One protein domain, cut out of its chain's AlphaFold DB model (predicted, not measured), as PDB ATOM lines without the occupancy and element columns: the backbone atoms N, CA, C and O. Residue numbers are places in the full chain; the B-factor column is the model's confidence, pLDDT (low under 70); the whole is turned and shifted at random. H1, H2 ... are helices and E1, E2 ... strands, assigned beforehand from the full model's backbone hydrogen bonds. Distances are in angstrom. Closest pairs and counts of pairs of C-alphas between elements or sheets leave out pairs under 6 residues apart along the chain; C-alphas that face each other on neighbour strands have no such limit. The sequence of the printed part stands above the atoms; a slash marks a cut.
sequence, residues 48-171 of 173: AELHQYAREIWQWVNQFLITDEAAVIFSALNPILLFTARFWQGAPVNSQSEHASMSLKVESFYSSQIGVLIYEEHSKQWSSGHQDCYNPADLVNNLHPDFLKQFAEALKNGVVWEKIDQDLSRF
ATOM      1  N   ALA A  48      63.795  18.549  28.296       96.56
ATOM      2  CA  ALA A  48      63.715  20.002  28.459       96.56
ATOM      3  C   ALA A  48      64.154  20.479  29.859       96.56
ATOM      4  O   ALA A  48      64.869  21.477  29.969       96.56
ATOM      5  N   GLU A  49      63.759  19.751  30.909       97.56
ATOM      6  CA  GLU A  49      64.124  20.019  32.308       97.56
ATOM      7  C   GLU A  49      65.637  19.850  32.513       97.56
ATOM      8  O   GLU A  49      66.302  20.735  33.049       97.56
ATOM      9  N   LEU A  50      66.210  18.750  32.018       97.44
ATOM     10  CA  LEU A  50      67.639  18.461  32.153       97.44
ATOM     11  C   LEU A  50      68.500  19.472  31.393       97.44
ATOM     12  O   LEU A  50      69.502  19.948  31.922       97.44
ATOM     13  N   HIS A  51      68.090  19.866  30.186       97.38
ATOM     14  CA  HIS A  51      68.775  20.927  29.451       97.38
ATOM     15  C   HIS A  51      68.666  22.286  30.144       97.38
ATOM     16  O   HIS A  51      69.594  23.089  30.042       97.38
ATOM     17  N   GLN A  52      67.566  22.568  30.847       97.62
ATOM     18  CA  GLN A  52      67.473  23.767  31.671       97.62
ATOM     19  C   GLN A  52      68.480  23.720  32.823       97.62
ATOM     20  O   GLN A  52      69.261  24.660  32.958       97.62
ATOM     21  N   TYR A  53      68.532  22.626  33.585       97.56
ATOM     22  CA  TYR A  53      69.513  22.462  34.662       97.56
ATOM     23  C   TYR A  53      70.948  22.594  34.164       97.56
ATOM     24  O   TYR A  53      71.732  23.344  34.740       97.56
ATOM     25  N   ALA A  54      71.286  21.937  33.054       96.56
ATOM     26  CA  ALA A  54      72.620  22.024  32.475       96.56
ATOM     27  C   ALA A  54      72.998  23.455  32.063       96.56
ATOM     28  O   ALA A  54      74.138  23.868  32.269       96.56
ATOM     29  N   ARG A  55      72.056  24.237  31.513       95.88
ATOM     30  CA  ARG A  55      72.292  25.654  31.190       95.88
ATOM     31  C   ARG A  55      72.494  26.505  32.439       95.88
ATOM     32  O   ARG A  55      73.407  27.322  32.446       95.88
ATOM     33  N   GLU A  56      71.674  26.311  33.471       95.56
ATOM     34  CA  GLU A  56      71.793  27.033  34.747       95.56
ATOM     35  C   GLU A  56      73.158  26.770  35.399       95.56
ATOM     36  O   GLU A  56      73.857  27.707  35.778       95.56
ATOM     37  N   ILE A  57      73.571  25.500  35.442       94.56
ATOM     38  CA  ILE A  57      74.889  25.078  35.925       94.56
ATOM     39  C   ILE A  57      76.005  25.756  35.133       94.56
ATOM     40  O   ILE A  57      76.901  26.368  35.711       94.56
ATOM     41  N   TRP A  58      75.946  25.665  33.805       92.44
ATOM     42  CA  TRP A  58      76.985  26.209  32.938       92.44
ATOM     43  C   TRP A  58      77.096  27.729  33.055       92.44
ATOM     44  O   TRP A  58      78.193  28.282  33.090       92.44
ATOM     45  N   GLN A  59      75.960  28.420  33.145       92.38
ATOM     46  CA  GLN A  59      75.928  29.860  33.347       92.38
ATOM     47  C   GLN A  59      76.569  30.249  34.681       92.38
ATOM     48  O   GLN A  59      77.398  31.157  34.696       92.38
ATOM     49  N   TRP A  60      76.224  29.558  35.770       93.25
ATOM     50  CA  TRP A  60      76.813  29.825  37.080       93.25
ATOM     51  C   TRP A  60      78.332  29.633  37.062       93.25
ATOM     52  O   TRP A  60      79.061  30.512  37.511       93.25
ATOM     53  N   VAL A  61      78.816  28.530  36.478       90.69
ATOM     54  CA  VAL A  61      80.256  28.239  36.390       90.69
ATOM     55  C   VAL A  61      80.985  29.338  35.624       90.69
ATOM     56  O   VAL A  61      81.967  29.875  36.128       90.69
ATOM     57  N   ASN A  62      80.484  29.741  34.455       88.69
ATOM     58  CA  ASN A  62      81.120  30.807  33.677       88.69
ATOM     59  C   ASN A  62      81.097  32.159  34.397       88.69
ATOM     60  O   ASN A  62      82.052  32.920  34.286       88.69
ATOM     61  N   GLN A  63      80.030  32.465  35.139       90.06
ATOM     62  CA  GLN A  63      79.965  33.682  35.949       90.06
ATOM     63  C   GLN A  63      80.951  33.644  37.114       90.06
ATOM     64  O   GLN A  63      81.584  34.654  37.395       90.06
ATOM     65  N   PHE A  64      81.107  32.495  37.769       89.69
ATOM     66  CA  PHE A  64      82.066  32.321  38.851       89.69
ATOM     67  C   PHE A  64      83.507  32.485  38.351       89.69
ATOM     68  O   PHE A  64      84.256  33.277  38.913       89.69
ATOM     69  N   LEU A  65      83.871  31.814  37.252       87.81
ATOM     70  CA  LEU A  65      85.238  31.782  36.710       87.81
ATOM     71  C   LEU A  65      85.829  33.153  36.352       87.81
ATOM     72  O   LEU A  65      87.048  33.280  36.278       87.81
ATOM     73  N   ILE A  66      84.992  34.163  36.108       87.31
ATOM     74  CA  ILE A  66      85.440  35.516  35.737       87.31
ATOM     75  C   ILE A  66      85.572  36.471  36.931       87.31
ATOM     76  O   ILE A  66      85.852  37.649  36.726       87.31
ATOM     77  N   THR A  67      85.329  35.998  38.154       88.88
ATOM     78  CA  THR A  67      85.447  36.817  39.369       88.88
ATOM     79  C   THR A  67      86.882  36.851  39.893       88.88
ATOM     80  O   THR A  67      87.632  35.879  39.753       88.88
ATOM     81  N   ASP A  68      87.257  37.956  40.542       88.56
ATOM     82  CA  ASP A  68      88.557  38.074  41.213       88.56
ATOM     83  C   ASP A  68      88.660  37.066  42.371       88.56
ATOM     84  O   ASP A  68      89.712  36.466  42.598       88.56
ATOM     85  N   GLU A  69      87.548  36.809  43.066       89.12
ATOM     86  CA  GLU A  69      87.447  35.801  44.118       89.12
ATOM     87  C   GLU A  69      87.741  34.398  43.587       89.12
ATOM     88  O   GLU A  69      88.511  33.660  44.206       89.12
ATOM     89  N   ALA A  70      87.190  34.027  42.426       87.50
ATOM     90  CA  ALA A  70      87.502  32.746  41.807       87.50
ATOM     91  C   ALA A  70      88.992  32.637  41.485       87.50
ATOM     92  O   ALA A  70      89.585  31.604  41.785       87.50
ATOM     93  N   ALA A  71      89.623  33.686  40.949       86.06
ATOM     94  CA  ALA A  71      91.059  33.665  40.668       86.06
ATOM     95  C   ALA A  71      91.893  33.371  41.928       86.06
ATOM     96  O   ALA A  71      92.823  32.559  41.883       86.06
ATOM     97  N   VAL A  72      91.528  33.964  43.070       89.31
ATOM     98  CA  VAL A  72      92.171  33.678  44.361       89.31
ATOM     99  C   VAL A  72      91.904  32.235  44.800       89.31
ATOM    100  O   VAL A  72      92.851  31.525  45.138       89.31
ATOM    101  N   ILE A  73      90.656  31.764  44.750       90.31
ATOM    102  CA  ILE A  73      90.305  30.395  45.164       90.31
ATOM    103  C   ILE A  73      91.031  29.359  44.293       90.31
ATOM    104  O   ILE A  73      91.647  28.449  44.840       90.31
ATOM    105  N   PHE A  74      91.041  29.516  42.965       87.69
ATOM    106  CA  PHE A  74      91.739  28.605  42.048       87.69
ATOM    107  C   PHE A  74      93.259  28.592  42.251       87.69
ATOM    108  O   PHE A  74      93.899  27.575  41.988       87.69
ATOM    109  N   SER A  75      93.851  29.691  42.734       86.44
ATOM    110  CA  SER A  75      95.277  29.718  43.088       86.44
ATOM    111  C   SER A  75      95.605  28.880  44.331       86.44
ATOM    112  O   SER A  75      96.733  28.409  44.471       86.44
ATOM    113  N   ALA A  76      94.621  28.670  45.213       88.44
ATOM    114  CA  ALA A  76      94.747  27.842  46.410       88.44
ATOM    115  C   ALA A  76      94.273  26.394  46.188       88.44
ATOM    116  O   ALA A  76      94.813  25.472  46.796       88.44
ATOM    117  N   LEU A  77      93.272  26.190  45.327       86.94
ATOM    118  CA  LEU A  77      92.589  24.916  45.121       86.94
ATOM    119  C   LEU A  77      92.242  24.722  43.639       86.94
ATOM    120  O   LEU A  77      91.386  25.416  43.100       86.94
ATOM    121  N   ASN A  78      92.866  23.743  42.983       86.06
ATOM    122  CA  ASN A  78      92.527  23.356  41.612       86.06
ATOM    123  C   ASN A  78      92.744  21.840  41.422       86.06
ATOM    124  O   ASN A  78      93.862  21.374  41.663       86.06
ATOM    125  N   PRO A  79      91.729  21.056  41.008       89.06
ATOM    126  CA  PRO A  79      90.340  21.451  40.738       89.06
ATOM    127  C   PRO A  79      89.542  21.773  42.010       89.06
ATOM    128  O   PRO A  79      89.836  21.256  43.086       89.06
ATOM    129  N   ILE A  80      88.490  22.586  41.873       90.00
ATOM    130  CA  ILE A  80      87.578  22.945  42.968       90.00
ATOM    131  C   ILE A  80      86.413  21.957  43.014       90.00
ATOM    132  O   ILE A  80      85.698  21.776  42.027       90.00
ATOM    133  N   LEU A  81      86.168  21.350  44.175       91.44
ATOM    134  CA  LEU A  81      85.005  20.496  44.398       91.44
ATOM    135  C   LEU A  81      83.731  21.330  44.599       91.44
ATOM    136  O   LEU A  81      83.592  22.025  45.600       91.44
ATOM    137  N   LEU A  82      82.773  21.214  43.673       92.81
ATOM    138  CA  LEU A  82      81.520  21.975  43.721       92.81
ATOM    139  C   LEU A  82      80.389  21.202  44.395       92.81
ATOM    140  O   LEU A  82      79.573  21.781  45.106       92.81
ATOM    141  N   PHE A  83      80.305  19.892  44.158       93.25
ATOM    142  CA  PHE A  83      79.172  19.104  44.629       93.25
ATOM    143  C   PHE A  83      79.509  17.627  44.795       93.25
ATOM    144  O   PHE A  83      80.359  17.080  44.092       93.25
ATOM    145  N   THR A  84      78.811  16.970  45.718       90.88
ATOM    146  CA  THR A  84      78.888  15.523  45.929       90.88
ATOM    147  C   THR A  84      77.506  14.960  46.220       90.88
ATOM    148  O   THR A  84      76.817  15.484  47.093       90.88
ATOM    149  N   ALA A  85      77.138  13.855  45.576       90.38
ATOM    150  CA  ALA A  85      75.904  13.125  45.864       90.38
ATOM    151  C   ALA A  85      76.142  11.612  45.909       90.38
ATOM    152  O   ALA A  85      77.169  11.101  45.460       90.38
ATOM    153  N   ARG A  86      75.190  10.873  46.482       88.19
ATOM    154  CA  ARG A  86      75.315   9.431  46.731       88.19
ATOM    155  C   ARG A  86      74.923   8.617  45.509       88.19
ATOM    156  O   ARG A  86      73.750   8.339  45.278       88.19
ATOM    157  N   PHE A  87      75.936   8.191  44.770       85.44
ATOM    158  CA  PHE A  87      75.777   7.380  43.577       85.44
ATOM    159  C   PHE A  87      76.961   6.426  43.368       85.44
ATOM    160  O   PHE A  87      78.053   6.660  43.891       85.44
ATOM    161  N   TRP A  88      76.738   5.360  42.597       82.31
ATOM    162  CA  TRP A  88      77.754   4.405  42.162       82.31
ATOM    163  C   TRP A  88      77.339   3.682  40.882       82.31
ATOM    164  O   TRP A  88      76.210   3.203  40.779       82.31
ATOM    165  N   GLN A  89      78.269   3.556  39.938       77.69
ATOM    166  CA  GLN A  89      78.063   2.950  38.622       77.69
ATOM    167  C   GLN A  89      76.845   3.526  37.893       77.69
ATOM    168  O   GLN A  89      76.032   2.783  37.340       77.69
ATOM    169  N   GLY A  90      76.701   4.851  37.917       76.81
ATOM    170  CA  GLY A  90      75.582   5.529  37.269       76.81
ATOM    171  C   GLY A  90      74.243   5.449  38.012       76.81
ATOM    172  O   GLY A  90      73.269   5.967  37.485       76.81
ATOM    173  N   ALA A  91      74.158   4.839  39.202       80.44
ATOM    174  CA  ALA A  91      72.904   4.660  39.942       80.44
ATOM    175  C   ALA A  91      72.923   5.336  41.321       80.44
ATOM    176  O   ALA A  91      73.972   5.347  41.972       80.44
ATOM    177  N   PRO A  92      71.789   5.883  41.805       83.56
ATOM    178  CA  PRO A  92      71.703   6.389  43.168       83.56
ATOM    179  C   PRO A  92      71.898   5.240  44.160       83.56
ATOM    180  O   PRO A  92      71.377   4.139  43.975       83.56
ATOM    181  N   VAL A  93      72.642   5.496  45.233       83.38
ATOM    182  CA  VAL A  93      72.840   4.522  46.314       83.38
ATOM    183  C   VAL A  93      72.197   5.020  47.600       83.38
ATOM    184  O   VAL A  93      72.012   6.219  47.799       83.38
ATOM    185  N   ASN A  94      71.863   4.086  48.491       75.75
ATOM    186  CA  ASN A  94      71.336   4.410  49.815       75.75
ATOM    187  C   ASN A  94      72.267   5.408  50.536       75.75
ATOM    188  O   ASN A  94      73.489   5.251  50.505       75.75
ATOM    189  N   SER A  95      71.685   6.399  51.212       63.41
ATOM    190  CA  SER A  95      72.386   7.418  52.000       63.41
ATOM    191  C   SER A  95      73.281   6.844  53.104       63.41
ATOM    192  O   SER A  95      74.251   7.491  53.486       63.41
ATOM    193  N   GLN A  96      73.011   5.617  53.567       62.09
ATOM    194  CA  GLN A  96      73.861   4.879  54.513       62.09
ATOM    195  C   GLN A  96      75.135   4.291  53.878       62.09
ATOM    196  O   GLN A  96      76.007   3.796  54.586       62.09
ATOM    197  N   SER A  97      75.259   4.313  52.548       65.62
ATOM    198  CA  SER A  97      76.479   3.890  51.862       65.62
ATOM    199  C   SER A  97      77.545   4.973  52.014       65.62
ATOM    200  O   SER A  97      77.636   5.903  51.212       65.62
ATOM    201  N   GLU A  98      78.358   4.862  53.064       62.00
ATOM    202  CA  GLU A  98      79.355   5.881  53.421       62.00
ATOM    203  C   GLU A  98      80.410   6.099  52.337       62.00
ATOM    204  O   GLU A  98      80.977   7.186  52.223       62.00
ATOM    205  N   HIS A  99      80.654   5.083  51.517       70.19
ATOM    206  CA  HIS A  99      81.845   5.046  50.685       70.19
ATOM    207  C   HIS A  99      81.606   5.318  49.211       70.19
ATOM    208  O   HIS A  99      82.596   5.497  48.517       70.19
ATOM    209  N   ALA A 100      80.354   5.331  48.748       80.94
ATOM    210  CA  ALA A 100      80.010   5.542  47.349       80.94
ATOM    211  C   ALA A 100      79.472   6.959  47.125       80.94
ATOM    212  O   ALA A 100      78.510   7.381  47.780       80.94
ATOM    213  N   SER A 101      80.095   7.695  46.212       83.38
ATOM    214  CA  SER A 101      79.670   9.040  45.839       83.38
ATOM    215  C   SER A 101      80.072   9.396  44.414       83.38
ATOM    216  O   SER A 101      81.153   9.031  43.956       83.38
ATOM    217  N   MET A 102      79.237  10.205  43.773       84.31
ATOM    218  CA  MET A 102      79.598  11.016  42.618       84.31
ATOM    219  C   MET A 102      80.037  12.398  43.095       84.31
ATOM    220  O   MET A 102      79.420  12.958  44.008       84.31
ATOM    221  N   SER A 103      81.059  12.963  42.466       87.94
ATOM    222  CA  SER A 103      81.470  14.351  42.646       87.94
ATOM    223  C   SER A 103      81.454  15.096  41.321       87.94
ATOM    224  O   SER A 103      81.693  14.525  40.257       87.94
ATOM    225  N   LEU A 104      81.166  16.390  41.406       89.06
ATOM    226  CA  LEU A 104      81.377  17.321  40.316       89.06
ATOM    227  C   LEU A 104      82.368  18.381  40.773       89.06
ATOM    228  O   LEU A 104      82.177  19.025  41.809       89.06
ATOM    229  N   LYS A 105      83.430  18.534  39.997       91.00
ATOM    230  CA  LYS A 105      84.478  19.522  40.204       91.00
ATOM    231  C   LYS A 105      84.509  20.473  39.021       91.00
ATOM    232  O   LYS A 105      84.061  20.123  37.933       91.00
ATOM    233  N   VAL A 106      85.068  21.651  39.228       89.12
ATOM    234  CA  VAL A 106      85.455  22.546  38.142       89.12
ATOM    235  C   VAL A 106      86.968  22.670  38.133       89.12
ATOM    236  O   VAL A 106      87.590  22.958  39.156       89.12
ATOM    237  N   GLU A 107      87.556  22.424  36.974       86.56
ATOM    238  CA  GLU A 107      88.946  22.737  36.690       86.56
ATOM    239  C   GLU A 107      88.989  23.958  35.779       86.56
ATOM    240  O   GLU A 107      88.191  24.091  34.849       86.56
ATOM    241  N   SER A 108      89.932  24.854  36.045       79.44
ATOM    242  CA  SER A 108      90.276  25.925  35.121       79.44
ATOM    243  C   SER A 108      91.774  25.898  34.888       79.44
ATOM    244  O   SER A 108      92.562  25.859  35.837       79.44
ATOM    245  N   PHE A 109      92.185  25.961  33.626       66.56
ATOM    246  CA  PHE A 109      93.580  26.206  33.295       66.56
ATOM    247  C   PHE A 109      93.844  27.703  33.500       66.56
ATOM    248  O   PHE A 109      93.019  28.543  33.141       66.56
ATOM    249  N   TYR A 110      94.943  28.055  34.167       54.44
ATOM    250  CA  TYR A 110      95.233  29.435  34.574       54.44
ATOM    251  C   TYR A 110      94.968  30.450  33.443       54.44
ATOM    252  O   TYR A 110      95.455  30.277  32.327       54.44
ATOM    253  N   SER A 111      94.211  31.515  33.751       52.66
ATOM    254  CA  SER A 111      93.746  32.605  32.862       52.66
ATOM    255  C   SER A 111      92.668  32.285  31.810       52.66
ATOM    256  O   SER A 111      92.209  33.210  31.136       52.66
ATOM    257  N   SER A 112      92.203  31.038  31.671       55.84
ATOM    258  CA  SER A 112      91.084  30.749  30.766       55.84
ATOM    259  C   SER A 112      89.737  31.056  31.424       55.84
ATOM    260  O   SER A 112      89.425  30.512  32.473       55.84
ATOM    261  N   GLN A 113      88.880  31.834  30.755       62.38
ATOM    262  CA  GLN A 113      87.460  32.005  31.126       62.38
ATOM    263  C   GLN A 113      86.603  30.758  30.822       62.38
ATOM    264  O   GLN A 113      85.377  30.827  30.803       62.38
ATOM    265  N   ILE A 114      87.243  29.629  30.511       67.69
ATOM    266  CA  ILE A 114      86.598  28.380  30.115       67.69
ATOM    267  C   ILE A 114      86.998  27.331  31.144       67.69
ATOM    268  O   ILE A 114      88.149  26.904  31.176       67.69
ATOM    269  N   GLY A 115      86.047  26.942  31.988       76.56
ATOM    270  CA  GLY A 115      86.228  25.844  32.928       76.56
ATOM    271  C   GLY A 115      85.756  24.530  32.329       76.56
ATOM    272  O   GLY A 115      84.842  24.494  31.503       76.56
ATOM    273  N   VAL A 116      86.374  23.447  32.777       88.44
ATOM    274  CA  VAL A 116      85.951  22.078  32.496       88.44
ATOM    275  C   VAL A 116      85.248  21.553  33.740       88.44
ATOM    276  O   VAL A 116      85.794  21.614  34.843       88.44
ATOM    277  N   LEU A 117      84.025  21.049  33.580       91.62
ATOM    278  CA  LEU A 117      83.343  20.348  34.663       91.62
ATOM    279  C   LEU A 117      83.776  18.886  34.646       91.62
ATOM    280  O   LEU A 117      83.470  18.156  33.707       91.62
ATOM    281  N   ILE A 118      84.470  18.469  35.699       90.50
ATOM    282  CA  ILE A 118      84.966  17.108  35.858       90.50
ATOM    283  C   ILE A 118      83.988  16.338  36.730       90.50
ATOM    284  O   ILE A 118      83.765  16.664  37.900       90.50
ATOM    285  N   TYR A 119      83.425  15.288  36.161       88.50
ATOM    286  CA  TYR A 119      82.590  14.334  36.861       88.50
ATOM    287  C   TYR A 119      83.402  13.107  37.258       88.50
ATOM    288  O   TYR A 119      84.084  12.520  36.418       88.50
ATOM    289  N   GLU A 120      83.288  12.679  38.515       88.62
ATOM    290  CA  GLU A 120      83.962  11.475  38.997       88.62
ATOM    291  C   GLU A 120      83.063  10.605  39.883       88.62
ATOM    292  O   GLU A 120      82.308  11.103  40.718       88.62
ATOM    293  N   GLU A 121      83.202   9.284  39.756       84.81
ATOM    294  CA  GLU A 121      82.554   8.303  40.633       84.81
ATOM    295  C   GLU A 121      83.572   7.593  41.514       84.81
ATOM    296  O   GLU A 121      84.468   6.910  41.011       84.81
ATOM    297  N   HIS A 122      83.374   7.653  42.827       81.25
ATOM    298  CA  HIS A 122      84.281   7.078  43.816       81.25
ATOM    299  C   HIS A 122      83.572   6.067  44.713       81.25
ATOM    300  O   HIS A 122      82.454   6.301  45.172       81.25
ATOM    301  N   SER A 123      84.249   4.952  44.995       79.19
ATOM    302  CA  SER A 123      83.890   3.994  46.039       79.19
ATOM    303  C   SER A 123      85.118   3.572  46.835       79.19
ATOM    304  O   SER A 123      85.998   2.880  46.317       79.19
ATOM    305  N   LYS A 124      85.180   3.938  48.120       75.44
ATOM    306  CA  LYS A 124      86.349   3.683  48.986       75.44
ATOM    307  C   LYS A 124      87.650   4.210  48.346       75.44
ATOM    308  O   LYS A 124      87.850   5.412  48.301       75.44
ATOM    309  N   GLN A 125      88.522   3.313  47.876       67.69
ATOM    310  CA  GLN A 125      89.807   3.616  47.227       67.69
ATOM    311  C   GLN A 125      89.747   3.507  45.692       67.69
ATOM    312  O   GLN A 125      90.773   3.613  45.027       67.69
ATOM    313  N   TRP A 126      88.570   3.241  45.122       66.06
ATOM    314  CA  TRP A 126      88.393   2.964  43.700       66.06
ATOM    315  C   TRP A 126      87.630   4.100  43.027       66.06
ATOM    316  O   TRP A 126      86.484   4.368  43.385       66.06
ATOM    317  N   SER A 127      88.238   4.715  42.014       69.75
ATOM    318  CA  SER A 127      87.506   5.517  41.031       69.75
ATOM    319  C   SER A 127      86.978   4.590  39.933       69.75
ATOM    320  O   SER A 127      87.697   3.694  39.482       69.75
ATOM    321  N   SER A 128      85.711   4.748  39.546       67.69
ATOM    322  CA  SER A 128      85.076   3.919  38.503       67.69
ATOM    323  C   SER A 128      84.569   4.694  37.293       67.69
ATOM    324  O   SER A 128      84.199   4.073  36.297       67.69
ATOM    325  N   GLY A 129      84.583   6.024  37.355       70.25
ATOM    326  CA  GLY A 129      84.115   6.884  36.280       70.25
ATOM    327  C   GLY A 129      84.799   8.237  36.348       70.25
ATOM    328  O   GLY A 129      84.962   8.787  37.435       70.25
ATOM    329  N   HIS A 130      85.205   8.736  35.188       83.19
ATOM    330  CA  HIS A 130      85.734  10.075  34.982       83.19
ATOM    331  C   HIS A 130      85.216  10.567  33.630       83.19
ATOM    332  O   HIS A 130      85.377   9.866  32.627       83.19
ATOM    333  N   GLN A 131      84.532  11.708  33.624       87.38
ATOM    334  CA  GLN A 131      84.007  12.346  32.420       87.38
ATOM    335  C   GLN A 131      84.263  13.848  32.489       87.38
ATOM    336  O   GLN A 131      83.839  14.502  33.444       87.38
ATOM    337  N   ASP A 132      84.866  14.385  31.439       90.12
ATOM    338  CA  ASP A 132      85.026  15.821  31.264       90.12
ATOM    339  C   ASP A 132      83.833  16.373  30.482       90.12
ATOM    340  O   ASP A 132      83.447  15.845  29.436       90.12
ATOM    341  N   CYS A 133      83.223  17.430  31.009       91.88
ATOM    342  CA  CYS A 133      82.089  18.112  30.402       91.88
ATOM    343  C   CYS A 133      82.518  19.519  29.976       91.88
ATOM    344  O   CYS A 133      82.835  20.365  30.817       91.88
ATOM    345  N   TYR A 134      82.491  19.771  28.669       90.25
ATOM    346  CA  TYR A 134      82.944  21.014  28.040       90.25
ATOM    347  C   TYR A 134      81.787  21.921  27.615       90.25
ATOM    348  O   TYR A 134      82.011  23.041  27.155       90.25
ATOM    349  N   ASN A 135      80.548  21.438  27.705       92.00
ATOM    350  CA  ASN A 135      79.353  22.199  27.365       92.00
ATOM    351  C   ASN A 135      78.101  21.647  28.094       92.00
ATOM    352  O   ASN A 135      78.133  20.544  28.648       92.00
ATOM    353  N   PRO A 136      76.962  22.369  28.073       94.31
ATOM    354  CA  PRO A 136      75.729  21.909  28.719       94.31
ATOM    355  C   PRO A 136      75.189  20.564  28.209       94.31
ATOM    356  O   PRO A 136      74.565  19.831  28.972       94.31
ATOM    357  N   ALA A 137      75.375  20.226  26.932       94.69
ATOM    358  CA  ALA A 137      74.886  18.956  26.399       94.69
ATOM    359  C   ALA A 137      75.686  17.770  26.956       94.69
ATOM    360  O   ALA A 137      75.091  16.732  27.244       94.69
ATOM    361  N   ASP A 138      76.988  17.940  27.201       94.19
ATOM    362  CA  ASP A 138      77.820  16.920  27.849       94.19
ATOM    363  C   ASP A 138      77.273  16.569  29.237       94.19
ATOM    364  O   ASP A 138      77.160  15.394  29.574       94.19
ATOM    365  N   LEU A 139      76.825  17.566  30.009       93.50
ATOM    366  CA  LEU A 139      76.202  17.331  31.316       93.50
ATOM    367  C   LEU A 139      74.952  16.447  31.198       93.50
ATOM    368  O   LEU A 139      74.797  15.492  31.956       93.50
ATOM    369  N   VAL A 140      74.073  16.720  30.230       94.94
ATOM    370  CA  VAL A 140      72.857  15.914  30.009       94.94
ATOM    371  C   VAL A 140      73.205  14.502  29.530       94.94
ATOM    372  O   VAL A 140      72.590  13.527  29.970       94.94
ATOM    373  N   ASN A 141      74.209  14.363  28.667       91.56
ATOM    374  CA  ASN A 141      74.613  13.083  28.089       91.56
ATOM    375  C   ASN A 141      75.341  12.189  29.099       91.56
ATOM    376  O   ASN A 141      75.051  10.993  29.174       91.56
ATOM    377  N   ASN A 142      76.205  12.770  29.927       89.06
ATOM    378  CA  ASN A 142      77.145  12.025  30.761       89.06
ATOM    379  C   ASN A 142      76.646  11.810  32.192       89.06
ATOM    380  O   ASN A 142      76.966  10.789  32.796       89.06
ATOM    381  N   LEU A 143      75.830  12.720  32.731       90.19
ATOM    382  CA  LEU A 143      75.389  12.653  34.126       90.19
ATOM    383  C   LEU A 143      74.064  11.910  34.287       90.19
ATOM    384  O   LEU A 143      73.223  11.860  33.383       90.19
ATOM    385  N   HIS A 144      73.854  11.353  35.480       91.19
ATOM    386  CA  HIS A 144      72.551  10.832  35.875       91.19
ATOM    387  C   HIS A 144      71.530  11.985  36.018       91.19
ATOM    388  O   HIS A 144      71.868  13.006  36.626       91.19
ATOM    389  N   PRO A 145      70.274  11.839  35.544       93.38
ATOM    390  CA  PRO A 145      69.247  12.889  35.617       93.38
ATOM    391  C   PRO A 145      69.062  13.495  37.012       93.38
ATOM    392  O   PRO A 145      69.037  14.713  37.177       93.38
ATOM    393  N   ASP A 146      68.981  12.643  38.034       93.12
ATOM    394  CA  ASP A 146      68.776  13.105  39.409       93.12
ATOM    395  C   ASP A 146      70.030  13.729  40.022       93.12
ATOM    396  O   ASP A 146      69.907  14.589  40.888       93.12
ATOM    397  N   PHE A 147      71.225  13.344  39.560       92.75
ATOM    398  CA  PHE A 147      72.460  14.007  39.976       92.75
ATOM    399  C   PHE A 147      72.488  15.440  39.440       92.75
ATOM    400  O   PHE A 147      72.729  16.380  40.194       92.75
ATOM    401  N   LEU A 148      72.162  15.611  38.152       94.44
ATOM    402  CA  LEU A 148      72.103  16.921  37.506       94.44
ATOM    403  C   LEU A 148      71.089  17.846  38.194       94.44
ATOM    404  O   LEU A 148      71.398  19.003  38.471       94.44
ATOM    405  N   LYS A 149      69.903  17.318  38.521       95.56
ATOM    406  CA  LYS A 149      68.880  18.046  39.279       95.56
ATOM    407  C   LYS A 149      69.383  18.478  40.658       95.56
ATOM    408  O   LYS A 149      69.290  19.657  40.988       95.56
ATOM    409  N   GLN A 150      69.928  17.546  41.443       94.94
ATOM    410  CA  GLN A 150      70.427  17.849  42.788       94.94
ATOM    411  C   GLN A 150      71.534  18.904  42.757       94.94
ATOM    412  O   GLN A 150      71.573  19.777  43.619       94.94
ATOM    413  N   PHE A 151      72.408  18.868  41.749       95.06
ATOM    414  CA  PHE A 151      73.439  19.887  41.616       95.06
ATOM    415  C   PHE A 151      72.862  21.265  41.257       95.06
ATOM    416  O   PHE A 151      73.243  22.267  41.862       95.06
ATOM    417  N   ALA A 152      71.899  21.335  40.336       95.75
ATOM    418  CA  ALA A 152      71.217  22.591  40.022       95.75
ATOM    419  C   ALA A 152      70.490  23.185  41.248       95.75
ATOM    420  O   ALA A 152      70.457  24.403  41.427       95.75
ATOM    421  N   GLU A 153      69.942  22.340  42.122       95.62
ATOM    422  CA  GLU A 153      69.372  22.755  43.410       95.62
ATOM    423  C   GLU A 153      70.456  23.233  44.393       95.62
ATOM    424  O   GLU A 153      70.274  24.266  45.040       95.62
ATOM    425  N   ALA A 154      71.603  22.544  44.449       94.44
ATOM    426  CA  ALA A 154      72.753  22.901  45.286       94.44
ATOM    427  C   ALA A 154      73.361  24.273  44.933       94.44
ATOM    428  O   ALA A 154      73.881  24.984  45.795       94.44
ATOM    429  N   LEU A 155      73.283  24.673  43.662       93.56
ATOM    430  CA  LEU A 155      73.684  26.012  43.230       93.56
ATOM    431  C   LEU A 155      72.754  27.096  43.781       93.56
ATOM    432  O   LEU A 155      73.211  28.159  44.194       93.56
ATOM    433  N   LYS A 156      71.444  26.829  43.816       92.50
ATOM    434  CA  LYS A 156      70.425  27.802  44.242       92.50
ATOM    435  C   LYS A 156      70.400  28.011  45.752       92.50
ATOM    436  O   LYS A 156      70.080  29.106  46.203       92.50
ATOM    437  N   ASN A 157      70.704  26.973  46.526       93.88
ATOM    438  CA  ASN A 157      70.672  27.024  47.989       93.88
ATOM    439  C   ASN A 157      72.039  27.335  48.629       93.88
ATOM    440  O   ASN A 157      72.116  27.422  49.849       93.88
ATOM    441  N   GLY A 158      73.097  27.517  47.829       92.50
ATOM    442  CA  GLY A 158      74.424  27.903  48.311       92.50
ATOM    443  C   GLY A 158      75.290  26.760  48.848       92.50
ATOM    444  O   GLY A 158      76.414  27.024  49.265       92.50
ATOM    445  N   VAL A 159      74.840  25.501  48.774       93.62
ATOM    446  CA  VAL A 159      75.604  24.316  49.228       93.62
ATOM    447  C   VAL A 159      76.969  24.201  48.538       93.62
ATOM    448  O   VAL A 159      77.921  23.676  49.114       93.62
ATOM    449  N   VAL A 160      77.102  24.727  47.319       93.56
ATOM    450  CA  VAL A 160      78.393  24.782  46.616       93.56
ATOM    451  C   VAL A 160      79.446  25.565  47.403       93.56
ATOM    452  O   VAL A 160      80.593  25.132  47.477       93.56
ATOM    453  N   TRP A 161      79.075  26.667  48.056       94.31
ATOM    454  CA  TRP A 161      80.019  27.459  48.850       94.31
ATOM    455  C   TRP A 161      80.474  26.727  50.106       94.31
ATOM    456  O   TRP A 161      81.663  26.737  50.414       94.31
ATOM    457  N   GLU A 162      79.563  26.018  50.777       94.25
ATOM    458  CA  GLU A 162      79.910  25.145  51.906       94.25
ATOM    459  C   GLU A 162      80.913  24.069  51.478       94.25
ATOM    460  O   GLU A 162      81.810  23.700  52.235       94.25
ATOM    461  N   LYS A 163      80.783  23.565  50.246       92.31
ATOM    462  CA  LYS A 163      81.690  22.557  49.706       92.31
ATOM    463  C   LYS A 163      83.089  23.105  49.451       92.31
ATOM    464  O   LYS A 163      84.059  22.441  49.813       92.31
ATOM    465  N   ILE A 164      83.175  24.297  48.866       92.56
ATOM    466  CA  ILE A 164      84.440  24.993  48.617       92.56
ATOM    467  C   ILE A 164      85.140  25.299  49.947       92.56
ATOM    468  O   ILE A 164      86.319  24.991  50.101       92.56
ATOM    469  N   ASP A 165      84.405  25.829  50.929       93.94
ATOM    470  CA  ASP A 165      84.920  26.138  52.269       93.94
ATOM    471  C   ASP A 165      85.448  24.889  52.996       93.94
ATOM    472  O   ASP A 165      86.568  24.886  53.515       93.94
ATOM    473  N   GLN A 166      84.696  23.783  52.957       91.81
ATOM    474  CA  GLN A 166      85.141  22.499  53.506       91.81
ATOM    475  C   GLN A 166      86.432  21.996  52.858       91.81
ATOM    476  O   GLN A 166      87.250  21.383  53.545       91.81
ATOM    477  N   ASP A 167      86.602  22.187  51.547       89.38
ATOM    478  CA  ASP A 167      87.783  21.698  50.835       89.38
ATOM    479  C   ASP A 167      89.006  22.574  51.123       89.38
ATOM    480  O   ASP A 167      90.068  22.045  51.440       89.38
ATOM    481  N   LEU A 168      88.840  23.901  51.146       90.56
ATOM    482  CA  LEU A 168      89.886  24.841  51.568       90.56
ATOM    483  C   LEU A 168      90.327  24.600  53.018       90.56
ATOM    484  O   LEU A 168      91.524  24.584  53.307       90.56
ATOM    485  N   SER A 169      89.380  24.335  53.922       92.00
ATOM    486  CA  SER A 169      89.659  24.072  55.342       92.00
ATOM    487  C   SER A 169      90.590  22.873  55.567       92.00
ATOM    488  O   SER A 169      91.288  22.820  56.576       92.00
ATOM    489  N   ARG A 170      90.666  21.921  54.623       87.00
ATOM    490  CA  ARG A 170      91.586  20.769  54.702       87.00
ATOM    491  C   ARG A 170      93.058  21.142  54.536       87.00
ATOM    492  O   ARG A 170      93.903  20.327  54.876       87.00
ATOM    493  N   PHE A 171      93.357  22.321  53.993       83.12
ATOM    494  CA  PHE A 171      94.725  22.792  53.752       83.12
ATOM    495  C   PHE A 171      95.218  23.781  54.816       83.12
ATOM    496  O   PHE A 171      96.385  24.167  54.804       83.12
TER     497      PHE A 171
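What this domain is: This is residues 48 to 171 of the 173 residues of an uncharacterized protein of Candidatus Yanofskybacteria bacterium GW2011_GWC2_41_9 (UniProt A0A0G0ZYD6). The domain has two layers: a twisted sheet of antiparallel strands, in the order E1 E2 E3 E4, with H1, H2, H3 and H4 on one face, while H5 runs by the E1 edge. The printed part has 124 residues, mixed in class, with five named helices and four named strands in the chain order H1 H2 E1 E2 E3 E4 H3 H4 H5. It is compact, with a radius of gyration of the C-alphas of 13.9 A and spans of 39 by 38 by 25 A.

Where its parts are: The strands are E1, residues 80 to 85; E2, 100 to 108, 25.9 A long; E3, 115 to 123, 25.6 A; and E4, 126 to 133. H1, residues 48 to 65, 25.9 A long, begins with C-alpha 48 at (63.715, 20.002, 28.459). H2 is residues 68 to 76, H3 136 to 142 and H4 145 to 156. H5, residues 159 to 169, ends with C-alpha 169 at (89.659, 24.072, 55.342).

How they stand to each other: The strands form a meander, each the antiparallel neighbour of the one before, in three hairpins; within hydrogen-bond range are N 82 and O 104, 2.9 A, N 105 and O 118, 2.8 A, and N 119 and O 131, 2.9 A. H1 lies over E2, only just not over E3, where 2 of its C-alphas fall; H3 lies over E4 and H4 over E1. With residues 50 to 58 alone H1 touches H3, closest at the C-alphas of Ala 54 and Pro 136, 4.9 A. H1 touches H4, closest at the C-alphas of Tyr 53 and Ala 152, 5.6 A. H5 only grazes the sheet with residues 159 to 168. Every O i to N i+4 pair is within range in H1, H2, H3 and H5, and 7 of 8 in H4.

The domain as a whole: The farthest C-alphas, of Gln 96 and Ser 111, are 40.4 A apart. The printed part has no cut; the E1 to E2 link is long. Residues 95 to 98, 109 to 114 and 125 to 128 have pLDDT under 70.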